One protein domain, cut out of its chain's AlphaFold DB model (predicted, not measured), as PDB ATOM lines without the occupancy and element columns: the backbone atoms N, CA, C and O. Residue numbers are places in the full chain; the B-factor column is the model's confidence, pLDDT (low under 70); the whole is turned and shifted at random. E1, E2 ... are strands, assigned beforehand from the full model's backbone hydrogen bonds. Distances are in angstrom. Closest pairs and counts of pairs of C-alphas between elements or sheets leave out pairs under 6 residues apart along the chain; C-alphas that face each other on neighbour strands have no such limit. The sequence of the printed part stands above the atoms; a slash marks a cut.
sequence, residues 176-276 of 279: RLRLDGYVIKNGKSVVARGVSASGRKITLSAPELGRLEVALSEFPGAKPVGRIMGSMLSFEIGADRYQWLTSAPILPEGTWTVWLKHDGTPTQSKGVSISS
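This is residues 176 to 276 of the 279 residues of an uncharacterized protein of Elusimicrobia bacterium (UniProt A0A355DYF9). One antiparallel sheet of nine strands curls round on itself into a nearly closed barrel, its edge strands E2 and E9 coming together near residues 199 and 276. The long strands E1 and E2 bend sharply. The printed part has 101 residues with nine named strands, E1 to E9 along the chain, and no named helix: all strand. The sheet's order is E2 E1 E7 E6 E5 E8 E4 E3 E9. The whole is compact, radius of gyration of the C-alphas 12.2 A, spanning 37 by 28 by 25 A.

Find C-alpha 177 at (-26.972, 44.088, -25.461); from there E1 runs 20.8 A to residue 186, bending by 94 degrees at residue 180. E2, residues 189 to 199, 26.3 A, bends by 75 degrees at residue 195. Then come E3, residues 201 to 206, E4, 210 to 215, E5, 223 to 229, E6, 232 to 237, E7, 240 to 245, and E8, 255 to 262. E9, residues 273 to 276, ends at (-26.401, 51.454, -20.068).

Within hydrogen-bond range, look for N 179 and O 197, 2.8 A, in the hairpin E1 and E2; N 185 and O 243, 2.8 A, between E1 and E7; and N 258 and O 226, 2.9 A, between E5 and E8. E5 E6 E7 form a meander, each strand the antiparallel neighbour of the one before; with E8 beside E5 it is a Greek key. In this folded sheet, bent back on itself with E5 as hinge, E2 E1 E7 E6 face E8 E4 E3 E9. The closest C-alphas of E2 and E9, Gly 199 and Ser 276, are 4.8 A apart.

The C-alphas farthest apart, Glu 253 and Gln 268, are 37.4 A apart. The printed part has no cut and no long link. Confidence is under 70 at residues 253 to 255 and 264 to 271.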
ATOM      1  N   ARG A 176     -29.747  46.033 -28.849       80.62
ATOM      2  CA  ARG A 176     -29.216  46.320 -27.522       80.62
ATOM      3  C   ARG A 176     -28.604  45.031 -26.993       80.62
ATOM      4  O   ARG A 176     -29.196  43.963 -27.145       80.62
ATOM      5  N   LEU A 177     -27.449  45.135 -26.353       83.56
ATOM      6  CA  LEU A 177     -26.972  44.088 -25.461       83.56
ATOM      7  C   LEU A 177     -28.015  43.910 -24.361       83.56
ATOM      8  O   LEU A 177     -28.501  44.905 -23.819       83.56
ATOM      9  N   ARG A 178     -28.348  42.665 -24.032       83.75
ATOM     10  CA  ARG A 178     -29.207  42.332 -22.899       83.75
ATOM     11  C   ARG A 178     -28.446  41.404 -21.971       83.75
ATOM     12  O   ARG A 178     -28.043  40.316 -22.360       83.75
ATOM     13  N   LEU A 179     -28.221  41.863 -20.755       83.62
ATOM     14  CA  LEU A 179     -27.558  41.104 -19.714       83.62
ATOM     15  C   LEU A 179     -28.592  40.829 -18.639       83.62
ATOM     16  O   LEU A 179     -28.915  41.729 -17.873       83.62
ATOM     17  N   ASP A 180     -29.127  39.614 -18.607       79.38
ATOM     18  CA  ASP A 180     -30.012  39.156 -17.539       79.38
ATOM     19  C   ASP A 180     -29.198  38.338 -16.540       79.38
ATOM     20  O   ASP A 180     -28.521  37.400 -16.951       79.38
ATOM     21  N   GLY A 181     -29.231  38.696 -15.255       77.75
ATOM     22  CA  GLY A 181     -28.565  37.967 -14.168       77.75
ATOM     23  C   GLY A 181     -27.113  37.613 -14.478       77.75
ATOM     24  O   GLY A 181     -26.831  36.473 -14.853       77.75
ATOM     25  N   TYR A 182     -26.179  38.559 -14.347       83.50
ATOM     26  CA  TYR A 182     -24.841  38.353 -14.896       83.50
ATOM     27  C   TYR A 182     -23.756  37.962 -13.890       83.50
ATOM     28  O   TYR A 182     -23.726  38.404 -12.740       83.50
ATOM     29  N   VAL A 183     -22.798  37.172 -14.377       86.62
ATOM     30  CA  VAL A 183     -21.577  36.773 -13.669       86.62
ATOM     31  C   VAL A 183     -20.390  36.895 -14.616       86.62
ATOM     32  O   VAL A 183     -20.420  36.338 -15.709       86.62
ATOM     33  N   ILE A 184     -19.323  37.563 -14.182       87.00
ATOM     34  CA  ILE A 184     -18.054  37.603 -14.914       87.00
ATOM     35  C   ILE A 184     -17.036  36.723 -14.213       87.00
ATOM     36  O   ILE A 184     -16.868  36.793 -12.992       87.00
ATOM     37  N   LYS A 185     -16.361  35.891 -15.001       82.38
ATOM     38  CA  LYS A 185     -15.351  34.945 -14.542       82.38
ATOM     39  C   LYS A 185     -14.020  35.156 -15.249       82.38
ATOM     40  O   LYS A 185     -14.007  35.458 -16.440       82.38
ATOM     41  N   ASN A 186     -12.935  34.899 -14.525       81.56
ATOM     42  CA  ASN A 186     -11.614  34.588 -15.070       81.56
ATOM     43  C   ASN A 186     -11.277  33.151 -14.643       81.56
ATOM     44  O   ASN A 186     -11.041  32.874 -13.463       81.56
ATOM     45  N   GLY A 187     -11.381  32.201 -15.575       76.19
ATOM     46  CA  GLY A 187     -11.311  30.773 -15.261       76.19
ATOM     47  C   GLY A 187     -12.368  30.348 -14.229       76.19
ATOM     48  O   GLY A 187     -13.569  30.378 -14.499       76.19
ATOM     49  N   LYS A 188     -11.922  29.925 -13.039       73.62
ATOM     50  CA  LYS A 188     -12.808  29.513 -11.930       73.62
ATOM     51  C   LYS A 188     -13.197  30.664 -10.995       73.62
ATOM     52  O   LYS A 188     -14.148  30.510 -10.229       73.62
ATOM     53  N   SER A 189     -12.487  31.786 -11.049       76.88
ATOM     54  CA  SER A 189     -12.700  32.928 -10.159       76.88
ATOM     55  C   SER A 189     -13.841  33.796 -10.666       76.88
ATOM     56  O   SER A 189     -13.944  34.051 -11.866       76.88
ATOM     57  N   VAL A 190     -14.700  34.260  -9.758       84.81
ATOM     58  CA  VAL A 190     -15.757  35.226 -10.074       84.81
ATOM     59  C   VAL A 190     -15.261  36.618  -9.722       84.81
ATOM     60  O   VAL A 190     -15.016  36.889  -8.553       84.81
ATOM     61  N   VAL A 191     -15.169  37.477 -10.732       84.94
ATOM     62  CA  VAL A 191     -14.611  38.834 -10.618       84.94
ATOM     63  C   VAL A 191     -15.703  39.906 -10.510       84.94
ATOM     64  O   VAL A 191     -15.476  40.990  -9.981       84.94
ATOM     65  N   ALA A 192     -16.919  39.615 -10.992       85.69
ATOM     66  CA  ALA A 192     -18.076  40.499 -10.853       85.69
ATOM     67  C   ALA A 192     -19.402  39.726 -10.936       85.69
ATOM     68  O   ALA A 192     -19.492  38.687 -11.594       85.69
ATOM     69  N   ARG A 193     -20.450  40.259 -10.300       87.38
ATOM     70  CA  ARG A 193     -21.845  39.815 -10.445       87.38
ATOM     71  C   ARG A 193     -22.777  41.023 -10.439       87.38
ATOM     72  O   ARG A 193     -22.452  42.027  -9.810       87.38
ATOM     73  N   GLY A 194     -23.936  40.906 -11.074       82.56
ATOM     74  CA  GLY A 194     -24.982  41.923 -10.997       82.56
ATOM     75  C   GLY A 194     -26.336  41.413 -11.475       82.56
ATOM     76  O   GLY A 194     -26.470  40.253 -11.857       82.56
ATOM     77  N   VAL A 195     -27.344  42.285 -11.399       81.19
ATOM     78  CA  VAL A 195     -28.736  41.941 -11.719       81.19
ATOM     79  C   VAL A 195     -28.928  41.956 -13.229       81.19
ATOM     80  O   VAL A 195     -28.646  40.952 -13.861       81.19
ATOM     81  N   SER A 196     -29.315  43.077 -13.831       84.00
ATOM     82  CA  SER A 196     -29.504  43.145 -15.278       84.00
ATOM     83  C   SER A 196     -29.117  44.507 -15.835       84.00
ATOM     84  O   SER A 196     -29.196  45.514 -15.134       84.00
ATOM     85  N   ALA A 197     -28.719  44.542 -17.102       83.69
ATOM     86  CA  ALA A 197     -28.484  45.775 -17.845       83.69
ATOM     87  C   ALA A 197     -28.803  45.580 -19.325       83.69
ATOM     88  O   ALA A 197     -28.593  44.501 -19.879       83.69
ATOM     89  N   SER A 198     -29.274  46.638 -19.984       86.56
ATOM     90  CA  SER A 198     -29.507  46.594 -21.424       86.56
ATOM     91  C   SER A 198     -29.244  47.926 -22.108       86.56
ATOM     92  O   SER A 198     -29.795  48.946 -21.700       86.56
ATOM     93  N   GLY A 199     -28.471  47.932 -23.189       86.75
ATOM     94  CA  GLY A 199     -28.098  49.159 -23.897       86.75
ATOM     95  C   GLY A 199     -27.359  48.887 -25.199       86.75
ATOM     96  O   GLY A 199     -26.952  47.755 -25.454       86.75
ATOM     97  N   ARG A 200     -27.181  49.919 -26.030       85.06
ATOM     98  CA  ARG A 200     -26.294  49.832 -27.208       85.06
ATOM     99  C   ARG A 200     -24.827  49.781 -26.778       85.06
ATOM    100  O   ARG A 200     -24.022  49.099 -27.406       85.06
ATOM    101  N   LYS A 201     -24.527  50.452 -25.665       89.50
ATOM    102  CA  LYS A 201     -23.262  50.406 -24.939       89.50
ATOM    103  C   LYS A 201     -23.543  50.083 -23.474       89.50
ATOM    104  O   LYS A 201     -24.438  50.676 -22.865       89.50
ATOM    105  N   ILE A 202     -22.801  49.135 -22.918       90.50
ATOM    106  CA  ILE A 202     -22.845  48.786 -21.497       90.50
ATOM    107  C   ILE A 202     -21.499  49.141 -20.885       90.50
ATOM    108  O   ILE A 202     -20.462  48.683 -21.360       90.50
ATOM    109  N   THR A 203     -21.529  49.941 -19.824       91.12
ATOM    110  CA  THR A 203     -20.352  50.275 -19.029       91.12
ATOM    111  C   THR A 203     -20.431  49.534 -17.706       91.12
ATOM    112  O   THR A 203     -21.390  49.682 -16.952       91.12
ATOM    113  N   LEU A 204     -19.411  48.741 -17.415       88.94
ATOM    114  CA  LEU A 204     -19.232  48.041 -16.155       88.94
ATOM    115  C   LEU A 204     -17.993  48.591 -15.464       88.94
ATOM    116  O   LEU A 204     -16.936  48.674 -16.075       88.94
ATOM    117  N   SER A 205     -18.094  48.904 -14.180       87.38
ATOM    118  CA  SER A 205     -16.923  49.111 -13.331       87.38
ATOM    119  C   SER A 205     -16.895  48.031 -12.265       87.38
ATOM    120  O   SER A 205     -17.873  47.852 -11.538       87.38
ATOM    121  N   ALA A 206     -15.792  47.294 -12.182       83.62
ATOM    122  CA  ALA A 206     -15.566  46.323 -11.120       83.62
ATOM    123  C   ALA A 206     -14.161  46.493 -10.523       83.62
ATOM    124  O   ALA A 206     -13.243  46.896 -11.240       83.62
ATOM    125  N   PRO A 207     -13.959  46.179  -9.231       80.44
ATOM    126  CA  PRO A 207     -12.693  46.461  -8.553       80.44
ATOM    127  C   PRO A 207     -11.505  45.745  -9.202       80.44
ATOM    128  O   PRO A 207     -10.485  46.368  -9.456       80.44
ATOM    129  N   GLU A 208     -11.660  44.465  -9.545       79.94
ATOM    130  CA  GLU A 208     -10.590  43.636 -10.123       79.94
ATOM    131  C   GLU A 208     -10.401  43.845 -11.633       79.94
ATOM    132  O   GLU A 208      -9.331  43.575 -12.170       79.94
ATOM    133  N   LEU A 209     -11.433  44.338 -12.321       79.81
ATOM    134  CA  LEU A 209     -11.437  44.516 -13.776       79.81
ATOM    135  C   LEU A 209     -11.219  45.963 -14.208       79.81
ATOM    136  O   LEU A 209     -10.876  46.202 -15.358       79.81
ATOM    137  N   GLY A 210     -11.455  46.941 -13.341       85.75
ATOM    138  CA  GLY A 210     -11.573  48.338 -13.739       85.75
ATOM    139  C   GLY A 210     -12.843  48.632 -14.539       85.75
ATOM    140  O   GLY A 210     -13.856  47.937 -14.414       85.75
ATOM    141  N   ARG A 211     -12.790  49.700 -15.343       88.81
ATOM    142  CA  ARG A 211     -13.890  50.126 -16.218       88.81
ATOM    143  C   ARG A 211     -13.808  49.425 -17.573       88.81
ATOM    144  O   ARG A 211     -12.802  49.519 -18.275       88.81
ATOM    145  N   LEU A 212     -14.899  48.763 -17.937       90.31
ATOM    146  CA  LEU A 212     -15.132  48.093 -19.207       90.31
ATOM    147  C   LEU A 212     -16.305  48.754 -19.915       90.31
ATOM    148  O   LEU A 212     -17.366  48.930 -19.322       90.31
ATOM    149  N   GLU A 213     -16.136  49.074 -21.188       91.69
ATOM    150  CA  GLU A 213     -17.218  49.511 -22.066       91.69
ATOM    151  C   GLU A 213     -17.365  48.503 -23.195       91.69
ATOM    152  O   GLU A 213     -16.378  48.115 -23.817       91.69
ATOM    153  N   VAL A 214     -18.595  48.061 -23.436       90.94
ATOM    154  CA  VAL A 214     -18.902  46.957 -24.343       90.94
ATOM    155  C   VAL A 214     -20.040  47.363 -25.271       90.94
ATOM    156  O   VAL A 214     -21.074  47.843 -24.803       90.94
ATOM    157  N   ALA A 215     -19.866  47.157 -26.576       89.56
ATOM    158  CA  ALA A 215     -20.861  47.469 -27.602       89.56
ATOM    159  C   ALA A 215     -20.801  46.494 -28.790       89.56
ATOM    160  O   ALA A 215     -19.825  45.766 -28.975       89.56
ATOM    161  N   LEU A 216     -21.853  46.491 -29.614       85.50
ATOM    162  CA  LEU A 216     -21.927  45.681 -30.843       85.50
ATOM    163  C   LEU A 216     -21.369  46.383 -32.085       85.50
ATOM    164  O   LEU A 216     -21.219  45.756 -33.127       85.50
ATOM    165  N   SER A 217     -21.041  47.666 -31.978       84.31
ATOM    166  CA  SER A 217     -20.421  48.451 -33.042       84.31
ATOM    167  C   SER A 217     -19.177  49.160 -32.525       84.31
ATOM    168  O   SER A 217     -19.010  49.336 -31.317       84.31
ATOM    169  N   GLU A 218     -18.321  49.572 -33.453       86.75
ATOM    170  CA  GLU A 218     -17.109  50.323 -33.148       86.75
ATOM    171  C   GLU A 218     -17.423  51.639 -32.423       86.75
ATOM    172  O   GLU A 218     -18.435  52.290 -32.689       86.75
ATOM    173  N   PHE A 219     -16.549  52.021 -31.489       86.31
ATOM    174  CA  PHE A 219     -16.583  53.309 -30.800       86.31
ATOM    175  C   PHE A 219     -15.164  53.739 -30.382       86.31
ATOM    176  O   PHE A 219     -14.268  52.892 -30.294       86.31
ATOM    177  N   PRO A 220     -14.921  55.038 -30.110       90.12
ATOM    178  CA  PRO A 220     -13.574  55.554 -29.868       90.12
ATOM    179  C   PRO A 220     -12.820  54.843 -28.732       90.12
ATOM    180  O   PRO A 220     -13.191  54.920 -27.556       90.12
ATOM    181  N   GLY A 221     -11.708  54.197 -29.091       88.62
ATOM    182  CA  GLY A 221     -10.830  53.464 -28.172       88.62
ATOM    183  C   GLY A 221     -11.200  51.992 -27.957       88.62
ATOM    184  O   GLY A 221     -10.522  51.316 -27.186       88.62
ATOM    185  N   ALA A 222     -12.239  51.487 -28.622       90.00
ATOM    186  CA  ALA A 222     -12.633  50.086 -28.547       90.00
ATOM    187  C   ALA A 222     -11.844  49.202 -29.522       90.00
ATOM    188  O   ALA A 222     -11.416  49.644 -30.586       90.00
ATOM    189  N   LYS A 223     -11.692  47.922 -29.177       87.81
ATOM    190  CA  LYS A 223     -11.103  46.885 -30.037       87.81
ATOM    191  C   LYS A 223     -12.087  45.725 -30.232       87.81
ATOM    192  O   LYS A 223     -12.825  45.411 -29.293       87.81
ATOM    193  N   PRO A 224     -12.082  45.039 -31.387       84.56
ATOM    194  CA  PRO A 224     -12.979  43.916 -31.668       84.56
ATOM    195  C   PRO A 224     -12.454  42.615 -31.034       84.56
ATOM    196  O   PRO A 224     -12.070  41.674 -31.724       84.56
ATOM    197  N   VAL A 225     -12.371  42.577 -29.703       79.12
ATOM    198  CA  VAL A 225     -11.757  41.466 -28.944       79.12
ATOM    199  C   VAL A 225     -12.778  40.535 -28.289       79.12
ATOM    200  O   VAL A 225     -12.407  39.497 -27.744       79.12
ATOM    201  N   GLY A 226     -14.063  40.893 -28.310       76.81
ATOM    202  CA  GLY A 226     -15.120  40.107 -27.688       76.81
ATOM    203  C   GLY A 226     -15.922  39.280 -28.689       76.81
ATOM    204  O   GLY A 226     -16.044  39.626 -29.865       76.81
ATOM    205  N   ARG A 227     -16.503  38.181 -28.204       80.56
ATOM    206  CA  ARG A 227     -17.416  37.313 -28.955       80.56
ATOM    207  C   ARG A 227     -18.626  36.941 -28.115       80.56
ATOM    208  O   ARG A 227     -18.445  36.471 -26.995       80.56
ATOM    209  N   ILE A 228     -19.831  37.096 -28.658       76.81
ATOM    210  CA  ILE A 228     -21.072  36.595 -28.040       76.81
ATOM    211  C   ILE A 228     -21.481  35.287 -28.701       76.81
ATOM    212  O   ILE A 228     -21.507  35.206 -29.928       76.81
ATOM    213  N   MET A 229     -21.853  34.309 -27.878       72.25
ATOM    214  CA  MET A 229     -22.471  33.050 -28.276       72.25
ATOM    215  C   MET A 229     -23.575  32.706 -27.268       72.25
ATOM    216  O   MET A 229     -23.296  32.336 -26.124       72.25
ATOM    217  N   GLY A 230     -24.836  32.881 -27.670       79.25
ATOM    218  CA  GLY A 230     -25.989  32.680 -26.790       79.25
ATOM    219  C   GLY A 230     -25.930  33.575 -25.547       79.25
ATOM    220  O   GLY A 230     -25.963  34.800 -25.655       79.25
ATOM    221  N   SER A 231     -25.846  32.968 -24.363       81.00
ATOM    222  CA  SER A 231     -25.805  33.651 -23.059       81.00
ATOM    223  C   SER A 231     -24.390  33.975 -22.554       81.00
ATOM    224  O   SER A 231     -24.222  34.427 -21.416       81.00
ATOM    225  N   MET A 232     -23.361  33.751 -23.376       82.12
ATOM    226  CA  MET A 232     -21.963  33.990 -23.022       82.12
ATOM    227  C   MET A 232     -21.324  35.035 -23.935       82.12
ATOM    228  O   MET A 232     -21.337  34.897 -25.155       82.12
ATOM    229  N   LEU A 233     -20.668  36.023 -23.332       84.25
ATOM    230  CA  LEU A 233     -19.700  36.905 -23.976       84.25
ATOM    231  C   LEU A 233     -18.291  36.537 -23.487       84.25
ATOM    232  O   LEU A 233     -18.010  36.610 -22.295       84.25
ATOM    233  N   SER A 234     -17.391  36.151 -24.388       82.25
ATOM    234  CA  SER A 234     -15.974  35.931 -24.076       82.25
ATOM    235  C   SER A 234     -15.107  37.043 -24.646       82.25
ATOM    236  O   SER A 234     -15.293  37.400 -25.807       82.25
ATOM    237  N   PHE A 235     -14.147  37.544 -23.879       85.00
ATOM    238  CA  PHE A 235     -13.211  38.582 -24.318       85.00
ATOM    239  C   PHE A 235     -11.861  38.433 -23.618       85.00
ATOM    240  O   PHE A 235     -11.743  37.726 -22.613       85.00
ATOM    241  N   GLU A 236     -10.853  39.106 -24.157       82.44
ATOM    242  CA  GLU A 236      -9.486  39.091 -23.640       82.44
ATOM    243  C   GLU A 236      -9.066  40.493 -23.195       82.44
ATOM    244  O   GLU A 236      -9.355  41.488 -23.865       82.44
ATOM    245  N   ILE A 237      -8.388  40.562 -22.050       82.94
ATOM    246  CA  ILE A 237      -7.740  41.770 -21.533       82.94
ATOM    247  C   ILE A 237      -6.300  41.394 -21.201       82.94
ATOM    248  O   ILE A 237      -6.049  40.605 -20.291       82.94
ATOM    249  N   GLY A 238      -5.343  41.956 -21.938       82.56
ATOM    250  CA  GLY A 238      -3.949  41.528 -21.826       82.56
ATOM    251  C   GLY A 238      -3.808  40.049 -22.198       82.56
ATOM    252  O   GLY A 238      -4.190  39.661 -23.297       82.56
ATOM    253  N   ALA A 239      -3.263  39.240 -21.287       79.12
ATOM    254  CA  ALA A 239      -3.134  37.790 -21.456       79.12
ATOM    255  C   ALA A 239      -4.292  36.992 -20.822       79.12
ATOM    256  O   ALA A 239      -4.353  35.771 -20.968       79.12
ATOM    257  N   ASP A 240      -5.196  37.668 -20.111       80.94
ATOM    258  CA  ASP A 240      -6.277  37.027 -19.374       80.94
ATOM    259  C   ASP A 240      -7.541  36.915 -20.220       80.94
ATOM    260  O   ASP A 240      -7.941  37.843 -20.932       80.94
ATOM    261  N   ARG A 241      -8.223  35.775 -20.075       81.88
ATOM    262  CA  ARG A 241      -9.487  35.497 -20.750       81.88
ATOM    263  C   ARG A 241     -10.645  35.539 -19.770       81.88
ATOM    264  O   ARG A 241     -10.685  34.795 -18.789       81.88
ATOM    265  N   TYR A 242     -11.642  36.342 -20.110       84.31
ATOM    266  CA  TYR A 242     -12.834  36.541 -19.305       84.31
ATOM    267  C   TYR A 242     -14.071  35.968 -19.988       84.31
ATOM    268  O   TYR A 242     -14.178  35.912 -21.217       84.31
ATOM    269  N   GLN A 243     -15.020  35.541 -19.164       83.75
ATOM    270  CA  GLN A 243     -16.338  35.087 -19.590       83.75
ATOM    271  C   GLN A 243     -17.408  35.845 -18.822       83.75
ATOM    272  O   GLN A 243     -17.469  35.773 -17.596       83.75
ATOM    273  N   TRP A 244     -18.268  36.535 -19.552       86.69
ATOM    274  CA  TRP A 244     -19.466  37.182 -19.053       86.69
ATOM    275  C   TRP A 244     -20.662  36.289 -19.366       86.69
ATOM    276  O   TRP A 244     -21.072  36.145 -20.515       86.69
ATOM    277  N   LEU A 245     -21.179  35.646 -18.328       83.31
ATOM    278  CA  LEU A 245     -22.301  34.719 -18.386       83.31
ATOM    279  C   LEU A 245     -23.578  35.431 -17.954       83.31
ATOM    280  O   LEU A 245     -23.550  36.244 -17.028       83.31
ATOM    281  N   THR A 246     -24.681  35.092 -18.603       80.31
ATOM    282  CA  THR A 246     -26.021  35.627 -18.339       80.31
ATOM    283  C   THR A 246     -27.022  34.475 -18.238       80.31
ATOM    284  O   THR A 246     -26.754  33.366 -18.706       80.31
ATOM    285  N   SER A 247     -28.165  34.701 -17.597       75.75
ATOM    286  CA  SER A 247     -29.221  33.693 -17.441       75.75
ATOM    287  C   SER A 247     -30.084  33.511 -18.692       75.75
ATOM    288  O   SER A 247     -30.831  32.542 -18.775       75.75
ATOM    289  N   ALA A 248     -30.004  34.435 -19.650       71.69
ATOM    290  CA  ALA A 248     -30.735  34.402 -20.911       71.69
ATOM    291  C   ALA A 248     -29.806  34.788 -22.075       71.69
ATOM    292  O   ALA A 248     -28.776  35.411 -21.836       71.69
ATOM    293  N   PRO A 249     -30.125  34.435 -23.331       74.12
ATOM    294  CA  PRO A 249     -29.295  34.813 -24.472       74.12
ATOM    295  C   PRO A 249     -29.076  36.332 -24.579       74.12
ATOM    296  O   PRO A 249     -30.035  37.103 -24.551       74.12
ATOM    297  N   ILE A 250     -27.817  36.754 -24.754       80.75
ATOM    298  CA  ILE A 250     -27.429  38.167 -24.926       80.75
ATOM    299  C   ILE A 250     -27.903  38.680 -26.287       80.75
ATOM    300  O   ILE A 250     -28.341  39.823 -26.420       80.75
ATOM    301  N   LEU A 251     -27.805  37.817 -27.302       75.56
ATOM    302  CA  LEU A 251     -28.270  38.042 -28.665       75.56
ATOM    303  C   LEU A 251     -28.917  36.766 -29.222       75.56
ATOM    304  O   LEU A 251     -28.668  35.676 -28.701       75.56
ATOM    305  N   PRO A 252     -29.716  36.890 -30.299       70.75
ATOM    306  CA  PRO A 252     -30.162  35.748 -31.090       70.75
ATOM    307  C   PRO A 252     -29.005  34.855 -31.551       70.75
ATOM    308  O   PRO A 252     -27.848  35.283 -31.586       70.75
ATOM    309  N   GLU A 253     -29.354  33.634 -31.951       61.56
ATOM    310  CA  GLU A 253     -28.423  32.583 -32.361       61.56
ATOM    311  C   GLU A 253     -27.353  33.068 -33.358       61.56
ATOM    312  O   GLU A 253     -27.629  33.826 -34.295       61.56
ATOM    313  N   GLY A 254     -26.111  32.640 -33.118       62.56
ATOM    314  CA  GLY A 254     -24.935  32.993 -33.908       62.56
ATOM    315  C   GLY A 254     -23.762  33.504 -33.070       62.56
ATOM    316  O   GLY A 254     -23.859  33.677 -31.853       62.56
ATOM    317  N   THR A 255     -22.650  33.761 -33.762       67.00
ATOM    318  CA  THR A 255     -21.432  34.354 -33.196       67.00
ATOM    319  C   THR A 255     -21.345  35.822 -33.600       67.00
ATOM    320  O   THR A 255     -21.370  36.144 -34.790       67.00
ATOM    321  N   TRP A 256     -21.209  36.713 -32.619       74.81
ATOM    322  CA  TRP A 256     -21.212  38.164 -32.842       74.81
ATOM    323  C   TRP A 256     -19.909  38.803 -32.377       74.81
ATOM    324  O   TRP A 256     -19.412  38.445 -31.305       74.81
ATOM    325  N   THR A 257     -19.377  39.755 -33.150       81.94
ATOM    326  CA  THR A 257     -18.225  40.566 -32.729       81.94
ATOM    327  C   THR A 257     -18.675  41.546 -31.663       81.94
ATOM    328  O   THR A 257     -19.735  42.160 -31.774       81.94
ATOM    329  N   VAL A 258     -17.845  41.724 -30.644       85.19
ATOM    330  CA  VAL A 258     -18.054  42.729 -29.611       85.19
ATOM    331  C   VAL A 258     -16.851  43.646 -29.533       85.19
ATOM    332  O   VAL A 258     -15.703  43.201 -29.432       85.19
ATOM    333  N   TRP A 259     -17.152  44.937 -29.553       89.56
ATOM    334  CA  TRP A 259     -16.199  46.012 -29.377       89.56
ATOM    335  C   TRP A 259     -16.074  46.316 -27.895       89.56
ATOM    336  O   TRP A 259     -17.070  46.558 -27.211       89.56
ATOM    337  N   LEU A 260     -14.843  46.266 -27.400       90.62
ATOM    338  CA  LEU A 260     -14.537  46.447 -25.993       90.62
ATOM    339  C   LEU A 260     -13.469  47.518 -25.826       90.62
ATOM    340  O   LEU A 260     -12.417  47.466 -26.466       90.62
ATOM    341  N   LYS A 261     -13.734  48.464 -24.930       92.00
ATOM    342  CA  LYS A 261     -12.750  49.406 -24.408       92.00
ATOM    343  C   LYS A 261     -12.517  49.093 -22.939       92.00
ATOM    344  O   LYS A 261     -13.461  48.899 -22.175       92.00
ATOM    345  N   HIS A 262     -11.251  49.026 -22.559       90.94
ATOM    346  CA  HIS A 262     -10.826  48.792 -21.188       90.94
ATOM    347  C   HIS A 262      -9.858  49.893 -20.796       90.94
ATOM    348  O   HIS A 262      -8.788  50.009 -21.388       90.94
ATOM    349  N   ASP A 263     -10.243  50.691 -19.805       80.94
ATOM    350  CA  ASP A 263      -9.453  51.854 -19.379       80.94
ATOM    351  C   ASP A 263      -8.374  51.489 -18.348       80.94
ATOM    352  O   ASP A 263      -7.710  52.374 -17.821       80.94
ATOM    353  N   GLY A 264      -8.184  50.191 -18.074       67.31
ATOM    354  CA  GLY A 264      -7.016  49.661 -17.381       67.31
ATOM    355  C   GLY A 264      -6.703  50.346 -16.058       67.31
ATOM    356  O   GLY A 264      -5.803  51.171 -15.984       67.31
ATOM    357  N   THR A 265      -7.404  49.978 -14.992       59.50
ATOM    358  CA  THR A 265      -6.898  50.073 -13.611       59.50
ATOM    359  C   THR A 265      -7.913  49.430 -12.675       59.50
ATOM    360  O   THR A 265      -9.104  49.726 -12.795       59.50
ATOM    361  N   PRO A 266      -7.484  48.577 -11.729       60.25
ATOM    362  CA  PRO A 266      -8.317  48.208 -10.599       60.25
ATOM    363  C   PRO A 266      -8.860  49.476  -9.941       60.25
ATOM    364  O   PRO A 266      -8.104  50.379  -9.577       60.25
ATOM    365  N   THR A 267     -10.179  49.592  -9.860       54.91
ATOM    366  CA  THR A 267     -10.814  50.792  -9.310       54.91
ATOM    367  C   THR A 267     -10.859  50.677  -7.789       54.91
ATOM    368  O   THR A 267     -11.153  49.613  -7.254       54.91
ATOM    369  N   GLN A 268     -10.619  51.777  -7.061       53.53
ATOM    370  CA  GLN A 268     -10.822  51.815  -5.600       53.53
ATOM    371  C   GLN A 268     -12.310  51.735  -5.196       53.53
ATOM    372  O   GLN A 268     -12.645  51.859  -4.015       53.53
ATOM    373  N   SER A 269     -13.233  51.558  -6.149       55.94
ATOM    374  CA  SER A 269     -14.646  51.398  -5.830       55.94
ATOM    375  C   SER A 269     -14.848  50.105  -5.046       55.94
ATOM    376  O   SER A 269     -14.386  49.042  -5.439       55.94
ATOM    377  N   LYS A 270     -15.583  50.170  -3.932       59.31
ATOM    378  CA  LYS A 270     -15.882  48.991  -3.096       59.31
ATOM    379  C   LYS A 270     -16.906  48.030  -3.717       59.31
ATOM    380  O   LYS A 270     -17.252  47.032  -3.096       59.31
ATOM    381  N   GLY A 271     -17.428  48.335  -4.904       69.81
ATOM    382  CA  GLY A 271     -18.537  47.603  -5.500       69.81
ATOM    383  C   GLY A 271     -18.496  47.571  -7.019       69.81
ATOM    384  O   GLY A 271     -17.692  48.253  -7.654       69.81
ATOM    385  N   VAL A 272     -19.389  46.753  -7.568       81.00
ATOM    386  CA  VAL A 272     -19.645  46.633  -9.001       81.00
ATOM    387  C   VAL A 272     -20.733  47.635  -9.382       81.00
ATOM    388  O   VAL A 272     -21.793  47.646  -8.757       81.00
ATOM    389  N   SER A 273     -20.495  48.459 -10.400       84.06
ATOM    390  CA  SER A 273     -21.514  49.334 -10.986       84.06
ATOM    391  C   SER A 273     -21.701  49.018 -12.461       84.06
ATOM    392  O   SER A 273     -20.743  48.716 -13.172       84.06
ATOM    393  N   ILE A 274     -22.948  49.074 -12.920       85.44
ATOM    394  CA  ILE A 274     -23.298  48.858 -14.319       85.44
ATOM    395  C   ILE A 274     -24.229  49.970 -14.784       85.44
ATOM    396  O   ILE A 274     -25.172  50.337 -14.083       85.44
ATOM    397  N   SER A 275     -23.952  50.519 -15.958       85.00
ATOM    398  CA  SER A 275     -24.801  51.502 -16.617       85.00
ATOM    399  C   SER A 275     -24.958  51.165 -18.094       85.00
ATOM    400  O   SER A 275     -24.128  50.491 -18.709       85.00
ATOM    401  N   SER A 276     -26.070  51.615 -18.658       85.19
ATOM    402  CA  SER A 276     -26.401  51.454 -20.068       85.19
ATOM    403  C   SER A 276     -26.539  52.820 -20.716       85.19
ATOM    404  O   SER A 276     -27.184  53.701 -20.148       85.19
TER     405      SER A 276